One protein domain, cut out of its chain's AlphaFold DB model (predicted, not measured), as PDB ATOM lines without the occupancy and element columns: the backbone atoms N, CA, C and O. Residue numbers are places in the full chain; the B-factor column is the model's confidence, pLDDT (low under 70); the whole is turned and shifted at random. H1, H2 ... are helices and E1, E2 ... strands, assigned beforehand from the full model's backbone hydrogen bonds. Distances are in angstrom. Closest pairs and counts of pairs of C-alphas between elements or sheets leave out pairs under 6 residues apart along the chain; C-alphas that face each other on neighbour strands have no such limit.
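Overview. This is residues 2 to 29 and 48 to 95 of the 167 residues of an uncharacterized protein of Mikania micrantha (UniProt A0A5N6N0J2). Little regular structure is seen: a small helical hairpin of H1 and H2 lies at one end and a two-stranded hairpin, E1 and E2, lies well away from it, its tip, residues 55 to 60, sticking out. Residues 66 to 95, with no named element, run from the strands back to the helices' end. The printed part has 76 residues, 28 of them in named elements, in the order H1, H2, E1, E2; the class is mixed, the sheet antiparallel. It is flat, spanning 50 by 29 by 15 A, and only just extended, close to loose, with a radius of gyration of the C-alphas of 17.6 A.

Along the chain. H1, residues 2 to 7, begins at C-alpha 2 (36.569, -19.928, 27.851). H2 is residues 17 to 24. E1, residues 50 to 56, is 19.4 A long; E2, residues 59 to 65, is 19.8 A and ends at C-alpha 65 (59.525, -28.023, 52.045).

Arrangement. H1 and H2 touch, closest at the C-alphas of Tyr 2 and Leu 24, 6.0 A, at a shallow tilt of 31 degrees, opposite ways. In H2 every O i to N i+4 pair is within hydrogen-bond range, in H1 1 of 2. E1 and E2 are antiparallel at 158 degrees; N 52 and O 63 are within hydrogen-bond range at 2.9 A. H1 is apart from both strands.

Size, cuts and confidence. Residues 30 to 47 are cut out, leaving 12.5 A between C-alphas 29 and 48. The link E1 to E2 is tight. pLDDT is under 70 at residues 27 to 29 and 48 to 85.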
ATOM      1  N   TYR A   2      37.308 -19.427  26.664       76.06
ATOM      2  CA  TYR A   2      36.569 -19.928  27.851       76.06
ATOM      3  C   TYR A   2      35.038 -19.944  27.695       76.06
ATOM      4  O   TYR A   2      34.378 -20.889  28.123       76.06
ATOM      5  N   SER A   3      34.476 -18.950  27.002       82.62
ATOM      6  CA  SER A   3      33.052 -18.900  26.644       82.62
ATOM      7  C   SER A   3      32.603 -20.065  25.752       82.62
ATOM      8  O   SER A   3      31.468 -20.523  25.845       82.62
ATOM      9  N   SER A   4      33.491 -20.577  24.898       86.31
ATOM     10  CA  SER A   4      33.216 -21.759  24.080       86.31
ATOM     11  C   SER A   4      33.145 -23.021  24.930       86.31
ATOM     12  O   SER A   4      32.264 -23.847  24.741       86.31
ATOM     13  N   ILE A   5      34.048 -23.167  25.900       86.94
ATOM     14  CA  ILE A   5      34.087 -24.340  26.781       86.94
ATOM     15  C   ILE A   5      32.865 -24.358  27.707       86.94
ATOM     16  O   ILE A   5      32.317 -25.425  27.985       86.94
ATOM     17  N   SER A   6      32.397 -23.191  28.166       87.19
ATOM     18  CA  SER A   6      31.274 -23.110  29.107       87.19
ATOM     19  C   SER A   6      29.962 -23.603  28.496       87.19
ATOM     20  O   SER A   6      29.180 -24.254  29.193       87.19
ATOM     21  N   SER A   7      29.754 -23.389  27.196       87.12
ATOM     22  CA  SER A   7      28.558 -23.838  26.475       87.12
ATOM     23  C   SER A   7      28.577 -25.325  26.098       87.12
ATOM     24  O   SER A   7      27.530 -25.887  25.791       87.12
ATOM     25  N   MET A   8      29.730 -26.003  26.165       88.12
ATOM     26  CA  MET A   8      29.857 -27.408  25.757       88.12
ATOM     27  C   MET A   8      29.316 -28.390  26.800       88.12
ATOM     28  O   MET A   8      29.636 -28.302  27.986       88.12
ATOM     29  N   THR A   9      28.564 -29.399  26.364       89.81
ATOM     30  CA  THR A   9      28.044 -30.452  27.248       89.81
ATOM     31  C   THR A   9      29.163 -31.389  27.723       89.81
ATOM     32  O   THR A   9      29.879 -32.006  26.920       89.81
ATOM     33  N   ALA A  10      29.318 -31.521  29.044       90.69
ATOM     34  CA  ALA A  10      30.177 -32.541  29.638       90.69
ATOM     35  C   ALA A  10      29.577 -33.935  29.405       90.69
ATOM     36  O   ALA A  10      28.366 -34.114  29.402       90.69
ATOM     37  N   GLY A  11      30.423 -34.928  29.165       87.62
ATOM     38  CA  GLY A  11      30.007 -36.260  28.745       87.62
ATOM     39  C   GLY A  11      29.684 -36.369  27.251       87.62
ATOM     40  O   GLY A  11      29.709 -37.480  26.738       87.62
ATOM     41  N   GLU A  12      29.460 -35.281  26.514       90.31
ATOM     42  CA  GLU A  12      29.268 -35.324  25.052       90.31
ATOM     43  C   GLU A  12      30.570 -35.010  24.304       90.31
ATOM     44  O   GLU A  12      31.001 -35.780  23.448       90.31
ATOM     45  N   TYR A  13      31.245 -33.926  24.696       91.50
ATOM     46  CA  TYR A  13      32.477 -33.453  24.057       91.50
ATOM     47  C   TYR A  13      33.681 -33.515  25.000       91.50
ATOM     48  O   TYR A  13      34.747 -34.017  24.641       91.50
ATOM     49  N   ILE A  14      33.490 -33.035  26.229       91.94
ATOM     50  CA  ILE A  14      34.467 -33.087  27.323       91.94
ATOM     51  C   ILE A  14      34.179 -34.345  28.138       91.94
ATOM     52  O   ILE A  14      33.016 -34.670  28.357       91.94
ATOM     53  N   LYS A  15      35.198 -35.082  28.587       91.25
ATOM     54  CA  LYS A  15      34.970 -36.402  29.201       91.25
ATOM     55  C   LYS A  15      34.218 -36.373  30.537       91.25
ATOM     56  O   LYS A  15      33.494 -37.321  30.819       91.25
ATOM     57  N   SER A  16      34.360 -35.322  31.343       90.12
ATOM     58  CA  SER A  16      33.688 -35.213  32.645       90.12
ATOM     59  C   SER A  16      33.363 -33.766  33.007       90.12
ATOM     60  O   SER A  16      33.928 -32.826  32.440       90.12
ATOM     61  N   GLN A  17      32.450 -33.589  33.964       89.44
ATOM     62  CA  GLN A  17      32.136 -32.268  34.504       89.44
ATOM     63  C   GLN A  17      33.331 -31.683  35.270       89.44
ATOM     64  O   GLN A  17      33.627 -30.507  35.100       89.44
ATOM     65  N   ASP A  18      34.070 -32.505  36.018       86.31
ATOM     66  CA  ASP A  18      35.299 -32.086  36.706       86.31
ATOM     67  C   ASP A  18      36.330 -31.508  35.731       86.31
ATOM     68  O   ASP A  18      36.925 -30.464  35.989       86.31
ATOM     69  N   LEU A  19      36.503 -32.150  34.570       87.44
ATOM     70  CA  LEU A  19      37.383 -31.657  33.515       87.44
ATOM     71  C   LEU A  19      36.894 -30.341  32.923       87.44
ATOM     72  O   LEU A  19      37.700 -29.449  32.674       87.44
ATOM     73  N   LYS A  20      35.582 -30.210  32.702       89.19
ATOM     74  CA  LYS A  20      34.990 -28.957  32.229       89.19
ATOM     75  C   LYS A  20      35.222 -27.835  33.241       89.19
ATOM     76  O   LYS A  20      35.661 -26.763  32.844       89.19
ATOM     77  N   ASN A  21      34.992 -28.093  34.526       86.75
ATOM     78  CA  ASN A  21      35.220 -27.128  35.599       86.75
ATOM     79  C   ASN A  21      36.695 -26.708  35.655       86.75
ATOM     80  O   ASN A  21      36.981 -25.519  35.651       86.75
ATOM     81  N   MET A  22      37.623 -27.665  35.591       83.75
ATOM     82  CA  MET A  22      39.064 -27.391  35.555       83.75
ATOM     83  C   MET A  22      39.486 -26.572  34.321       83.75
ATOM     84  O   MET A  22      40.397 -25.757  34.404       83.75
ATOM     85  N   LEU A  23      38.855 -26.774  33.162       83.44
ATOM     86  CA  LEU A  23      39.140 -25.976  31.962       83.44
ATOM     87  C   LEU A  23      38.540 -24.566  32.023       83.44
ATOM     88  O   LEU A  23      39.031 -23.684  31.326       83.44
ATOM     89  N   LEU A  24      37.468 -24.363  32.790       86.06
ATOM     90  CA  LEU A  24      36.851 -23.051  32.996       86.06
ATOM     91  C   LEU A  24      37.572 -22.235  34.063       86.06
ATOM     92  O   LEU A  24      37.642 -21.016  33.944       86.06
ATOM     93  N   ASP A  25      38.107 -22.921  35.066       79.88
ATOM     94  CA  ASP A  25      38.841 -22.340  36.177       79.88
ATOM     95  C   ASP A  25      40.107 -23.172  36.456       79.88
ATOM     96  O   ASP A  25      40.108 -24.078  37.300       79.88
ATOM     97  N   PRO A  26      41.183 -22.956  35.673       72.69
ATOM     98  CA  PRO A  26      42.412 -23.714  35.828       72.69
ATOM     99  C   PRO A  26      43.119 -23.322  37.127       72.69
ATOM    100  O   PRO A  26      43.716 -22.252  37.239       72.69
ATOM    101  N   GLN A  27      43.121 -24.236  38.096       64.94
ATOM    102  CA  GLN A  27      43.883 -24.063  39.329       64.94
ATOM    103  C   GLN A  27      45.379 -24.254  39.055       64.94
ATOM    104  O   GLN A  27      45.852 -25.364  38.796       64.94
ATOM    105  N   LEU A  28      46.136 -23.160  39.105       59.75
ATOM    106  CA  LEU A  28      47.591 -23.192  38.987       59.75
ATOM    107  C   LEU A  28      48.208 -23.592  40.332       59.75
ATOM    108  O   LEU A  28      48.039 -22.905  41.335       59.75
ATOM    109  N   MET A  29      48.959 -24.692  40.349       50.81
ATOM    110  CA  MET A  29      49.754 -25.072  41.519       50.81
ATOM    111  C   MET A  29      50.963 -24.133  41.663       50.81
ATOM    112  O   MET A  29      51.712 -23.903  40.711       50.81
ATOM    113  N   LYS A  48      58.103 -19.207  49.523       56.81
ATOM    114  CA  LYS A  48      58.791 -20.088  48.559       56.81
ATOM    115  C   LYS A  48      58.771 -21.519  49.106       56.81
ATOM    116  O   LYS A  48      59.168 -21.737  50.249       56.81
ATOM    117  N   SER A  49      58.316 -22.476  48.304       61.03
ATOM    118  CA  SER A  49      58.321 -23.895  48.655       61.03
ATOM    119  C   SER A  49      59.050 -24.705  47.580       61.03
ATOM    120  O   SER A  49      58.888 -24.457  46.384       61.03
ATOM    121  N   TYR A  50      59.887 -25.647  48.005       63.62
ATOM    122  CA  TYR A  50      60.692 -26.525  47.160       63.62
ATOM    123  C   TYR A  50      60.038 -27.901  47.082       63.62
ATOM    124  O   TYR A  50      59.639 -28.450  48.106       63.62
ATOM    125  N   CYS A  51      59.927 -28.451  45.871       66.31
ATOM    126  CA  CYS A  51      59.416 -29.799  45.632       66.31
ATOM    127  C   CYS A  51      60.584 -30.777  45.538       66.31
ATOM    128  O   CYS A  51      61.406 -30.667  44.625       66.31
ATOM    129  N   HIS A  52      60.636 -31.743  46.449       69.25
ATOM    130  CA  HIS A  52      61.581 -32.852  46.399       69.25
ATOM    131  C   HIS A  52      60.871 -34.093  45.895       69.25
ATOM    132  O   HIS A  52      59.800 -34.447  46.385       69.25
ATOM    133  N   THR A  53      61.479 -34.766  44.924       66.06
ATOM    134  CA  THR A  53      60.960 -36.005  44.347       66.06
ATOM    135  C   THR A  53      61.972 -37.130  44.530       66.06
ATOM    136  O   THR A  53      63.176 -36.935  44.349       66.06
ATOM    137  N   TYR A  54      61.498 -38.318  44.904       66.50
ATOM    138  CA  TYR A  54      62.331 -39.517  44.970       66.50
ATOM    139  C   TYR A  54      61.546 -40.769  44.568       66.50
ATOM    140  O   TYR A  54      60.328 -40.860  44.728       66.50
ATOM    141  N   MET A  55      62.267 -41.740  44.012       64.62
ATOM    142  CA  MET A  55      61.744 -43.066  43.687       64.62
ATOM    143  C   MET A  55      62.055 -44.022  44.835       64.62
ATOM    144  O   MET A  55      63.198 -44.091  45.284       64.62
ATOM    145  N   SER A  56      61.052 -44.772  45.291       69.56
ATOM    146  CA  SER A  56      61.221 -45.890  46.220       69.56
ATOM    147  C   SER A  56      60.648 -47.178  45.605       69.56
ATOM    148  O   SER A  56      59.891 -47.105  44.633       69.56
ATOM    149  N   PRO A  57      60.953 -48.362  46.165       68.56
ATOM    150  CA  PRO A  57      60.373 -49.630  45.710       68.56
ATOM    151  C   PRO A  57      58.836 -49.667  45.744       68.56
ATOM    152  O   PRO A  57      58.229 -50.470  45.044       68.56
ATOM    153  N   LEU A  58      58.207 -48.805  46.553       69.94
ATOM    154  CA  LEU A  58      56.754 -48.706  46.715       69.94
ATOM    155  C   LEU A  58      56.105 -47.665  45.781       69.94
ATOM    156  O   LEU A  58      54.880 -47.620  45.695       69.94
ATOM    157  N   GLY A  59      56.890 -46.838  45.073       58.88
ATOM    158  CA  GLY A  59      56.362 -45.860  44.118       58.88
ATOM    159  C   GLY A  59      57.141 -44.546  44.017       58.88
ATOM    160  O   GLY A  59      58.261 -44.401  44.511       58.88
ATOM    161  N   PHE A  60      56.535 -43.577  43.328       62.03
ATOM    162  CA  PHE A  60      57.031 -42.205  43.214       62.03
ATOM    163  C   PHE A  60      56.513 -41.357  44.375       62.03
ATOM    164  O   PHE A  60      55.304 -41.297  44.596       62.03
ATOM    165  N   TYR A  61      57.413 -40.665  45.070       62.59
ATOM    166  CA  TYR A  61      57.066 -39.791  46.185       62.59
ATOM    167  C   TYR A  61      57.518 -38.367  45.891       62.59
ATOM    168  O   TYR A  61      58.633 -38.137  45.417       62.59
ATOM    169  N   ALA A  62      56.643 -37.413  46.190       63.00
ATOM    170  CA  ALA A  62      56.930 -35.991  46.127       63.00
ATOM    171  C   ALA A  62      56.476 -35.329  47.428       63.00
ATOM    172  O   ALA A  62      55.387 -35.634  47.921       63.00
ATOM    173  N   TYR A  63      57.297 -34.434  47.968       65.00
ATOM    174  CA  TYR A  63      56.952 -33.624  49.134       65.00
ATOM    175  C   TYR A  63      57.452 -32.189  48.968       65.00
ATOM    176  O   TYR A  63      58.392 -31.921  48.217       65.00
ATOM    177  N   MET A  64      56.797 -31.265  49.667       62.59
ATOM    178  CA  MET A  64      57.113 -29.839  49.646       62.59
ATOM    179  C   MET A  64      57.771 -29.419  50.960       62.59
ATOM    180  O   MET A  64      57.281 -29.767  52.030       62.59
ATOM    181  N   THR A  65      58.831 -28.623  50.888       64.69
ATOM    182  CA  THR A  65      59.525 -28.023  52.045       64.69
ATOM    183  C   THR A  65      59.729 -26.523  51.822       64.69
ATOM    184  O   THR A  65      59.557 -26.028  50.708       64.69
ATOM    185  N   ARG A  66      60.096 -25.772  52.864       64.25
ATOM    186  CA  ARG A  66      60.538 -24.374  52.745       64.25
ATOM    187  C   ARG A  66      62.057 -24.229  52.581       64.25
ATOM    188  O   ARG A  66      62.507 -23.113  52.329       64.25
ATOM    189  N   SER A  67      62.838 -25.307  52.683       62.91
ATOM    190  CA  SER A  67      64.303 -25.291  52.549       62.91
ATOM    191  C   SER A  67      64.798 -26.023  51.291       62.91
ATOM    192  O   SER A  67      64.136 -26.892  50.729       62.91
ATOM    193  N   VAL A  68      65.986 -25.651  50.810       61.81
ATOM    194  CA  VAL A  68      66.651 -26.374  49.708       61.81
ATOM    195  C   VAL A  68      67.272 -27.679  50.219       61.81
ATOM    196  O   VAL A  68      67.374 -28.654  49.473       61.81
ATOM    197  N   ASP A  69      67.668 -27.698  51.491       60.09
ATOM    198  CA  ASP A  69      68.475 -28.758  52.079       60.09
ATOM    199  C   ASP A  69      67.648 -30.004  52.409       60.09
ATOM    200  O   ASP A  69      66.537 -29.936  52.930       60.09
ATOM    201  N   ARG A  70      68.224 -31.175  52.112       54.59
ATOM    202  CA  ARG A  70      67.641 -32.501  52.385       54.59
ATOM    203  C   ARG A  70      67.720 -32.913  53.857       54.59
ATOM    204  O   ARG A  70      67.414 -34.065  54.164       54.59
ATOM    205  N   GLU A  71      68.180 -32.036  54.745       52.34
ATOM    206  CA  GLU A  71      68.372 -32.366  56.154       52.34
ATOM    207  C   GLU A  71      67.012 -32.573  56.812       52.34
ATOM    208  O   GLU A  71      66.291 -31.643  57.166       52.34
ATOM    209  N   GLY A  72      66.643 -33.853  56.877       51.88
ATOM    210  CA  GLY A  72      65.398 -34.346  57.417       51.88
ATOM    211  C   GLY A  72      65.216 -33.893  58.854       51.88
ATOM    212  O   GLY A  72      65.647 -34.554  59.791       51.88
ATOM    213  N   HIS A  73      64.492 -32.801  59.032       47.41
ATOM    214  CA  HIS A  73      63.693 -32.636  60.222       47.41
ATOM    215  C   HIS A  73      62.365 -33.340  59.956       47.41
ATOM    216  O   HIS A  73      61.545 -32.868  59.172       47.41
ATOM    217  N   GLU A  74      62.142 -34.459  60.648       50.62
ATOM    218  CA  GLU A  74      60.916 -35.283  60.680       50.62
ATOM    219  C   GLU A  74      59.616 -34.507  61.014       50.62
ATOM    220  O   GLU A  74      58.559 -35.098  61.220       50.62
ATOM    221  N   LYS A  75      59.672 -33.173  61.093       48.91
ATOM    222  CA  LYS A  75      58.569 -32.268  61.422       48.91
ATOM    223  C   LYS A  75      58.026 -31.482  60.231       48.91
ATOM    224  O   LYS A  75      57.072 -30.728  60.411       48.91
ATOM    225  N   GLU A  76      58.586 -31.627  59.033       49.09
ATOM    226  CA  GLU A  76      58.034 -30.954  57.860       49.09
ATOM    227  C   GLU A  76      56.910 -31.776  57.227       49.09
ATOM    228  O   GLU A  76      57.053 -32.948  56.887       49.09
ATOM    229  N   MET A  77      55.750 -31.126  57.150       45.88
ATOM    230  CA  MET A  77      54.468 -31.666  56.727       45.88
ATOM    231  C   MET A  77      54.596 -32.532  55.468       45.88
ATOM    232  O   MET A  77      54.841 -32.032  54.371       45.88
ATOM    233  N   PHE A  78      54.371 -33.835  55.643       42.97
ATOM    234  CA  PHE A  78      54.246 -34.838  54.588       42.97
ATOM    235  C   PHE A  78      52.976 -34.556  53.770       42.97
ATOM    236  O   PHE A  78      51.959 -35.233  53.889       42.97
ATOM    237  N   CYS A  79      52.984 -33.499  52.962       44.66
ATOM    238  CA  CYS A  79      51.917 -33.285  52.004       44.66
ATOM    239  C   CYS A  79      52.241 -34.160  50.796       44.66
ATOM    240  O   CYS A  79      53.046 -33.783  49.945       44.66
ATOM    241  N   ILE A  80      51.655 -35.360  50.753       40.75
ATOM    242  CA  ILE A  80      51.619 -36.160  49.531       40.75
ATOM    243  C   ILE A  80      50.855 -35.316  48.514       40.75
ATOM    244  O   ILE A  80      49.624 -35.258  48.528       40.75
ATOM    245  N   CYS A  81      51.582 -34.629  47.635       47.06
ATOM    246  CA  CYS A  81      50.976 -33.983  46.488       47.06
ATOM    247  C   CYS A  81      50.544 -35.093  45.531       47.06
ATOM    248  O   CYS A  81      51.301 -35.513  44.658       47.06
ATOM    249  N   SER A  82      49.321 -35.588  45.704       48.84
ATOM    250  CA  SER A  82      48.659 -36.343  44.651       48.84
ATOM    251  C   SER A  82      48.398 -35.358  43.517       48.84
ATOM    252  O   SER A  82      47.437 -34.586  43.555       48.84
ATOM    253  N   LEU A  83      49.303 -35.321  42.533       53.28
ATOM    254  CA  LEU A  83      49.032 -34.686  41.249       53.28
ATOM    255  C   LEU A  83      47.915 -35.500  40.605       53.28
ATOM    256  O   LEU A  83      48.160 -36.465  39.882       53.28
ATOM    257  N   LYS A  84      46.677 -35.142  40.946       58.97
ATOM    258  CA  LYS A  84      45.490 -35.743  40.365       58.97
ATOM    259  C   LYS A  84      45.518 -35.393  38.886       58.97
ATOM    260  O   LYS A  84      45.219 -34.263  38.507       58.97
ATOM    261  N   ASP A  85      45.899 -36.361  38.060       68.38
ATOM    262  CA  ASP A  85      45.655 -36.257  36.635       68.38
ATOM    263  C   ASP A  85      44.139 -36.246  36.454       68.38
ATOM    264  O   ASP A  85      43.450 -37.248  36.641       68.38
ATOM    265  N   SER A  86      43.605 -35.064  36.183       71.00
ATOM    266  CA  SER A  86      42.178 -34.866  35.977       71.00
ATOM    267  C   SER A  86      41.714 -35.487  34.658       71.00
ATOM    268  O   SER A  86      40.511 -35.667  34.456       71.00
ATOM    269  N   ARG A  87      42.648 -35.832  33.758       79.94
ATOM    270  CA  ARG A  87      42.347 -36.457  32.475       79.94
ATOM    271  C   ARG A  87      41.777 -37.848  32.688       79.94
ATOM    272  O   ARG A  87      42.368 -38.707  33.332       79.94
ATOM    273  N   VAL A  88      40.666 -38.106  32.018       80.25
ATOM    274  CA  VAL A  88      40.075 -39.440  31.965       80.25
ATOM    275  C   VAL A  88      40.775 -40.193  30.829       80.25
ATOM    276  O   VAL A  88      40.774 -39.739  29.681       80.25
ATOM    277  N   ASP A  89      41.439 -41.307  31.138       84.38
ATOM    278  CA  ASP A  89      42.304 -42.080  30.223       84.38
ATOM    279  C   ASP A  89      43.370 -41.222  29.506       84.38
ATOM    280  O   ASP A  89      43.605 -41.366  28.302       84.38
ATOM    281  N   GLY A  90      43.950 -40.244  30.210       83.69
ATOM    282  CA  GLY A  90      44.971 -39.351  29.650       83.69
ATOM    283  C   GLY A  90      44.456 -38.356  28.598       83.69
ATOM    284  O   GLY A  90      45.260 -37.756  27.883       83.69
ATOM    285  N   ARG A  91      43.133 -38.153  28.481       84.38
ATOM    286  CA  ARG A  91      42.518 -37.191  27.547       84.38
ATOM    287  C   ARG A  91      41.531 -36.249  28.240       84.38
ATOM    288  O   ARG A  91      40.825 -36.637  29.165       84.38
ATOM    289  N   TYR A  92      41.437 -35.026  27.722       87.38
ATOM    290  CA  TYR A  92      40.428 -34.039  28.131       87.38
ATOM    291  C   TYR A  92      39.108 -34.209  27.366       87.38
ATOM    292  O   TYR A  92      38.015 -34.134  27.932       87.38
ATOM    293  N   LEU A  93      39.222 -34.472  26.064       91.12
ATOM    294  CA  LEU A  93      38.108 -34.550  25.122       91.12
ATOM    295  C   LEU A  93      37.792 -36.007  24.770       91.12
ATOM    296  O   LEU A  93      38.652 -36.895  24.858       91.12
ATOM    297  N   LYS A  94      36.555 -36.264  24.343       91.62
ATOM    298  CA  LYS A  94      36.186 -37.553  23.750       91.62
ATOM    299  C   LYS A  94      36.897 -37.751  22.412       91.62
ATOM    300  O   LYS A  94      37.036 -36.821  21.630       91.62
ATOM    301  N   ALA A  95      37.301 -38.987  22.122       89.88
ATOM    302  CA  ALA A  95      38.028 -39.315  20.892       89.88
ATOM    303  C   ALA A  95      37.210 -39.067  19.609       89.88
ATOM    304  O   ALA A  95      37.782 -38.779  18.566       89.88
TER     305      ALA A  95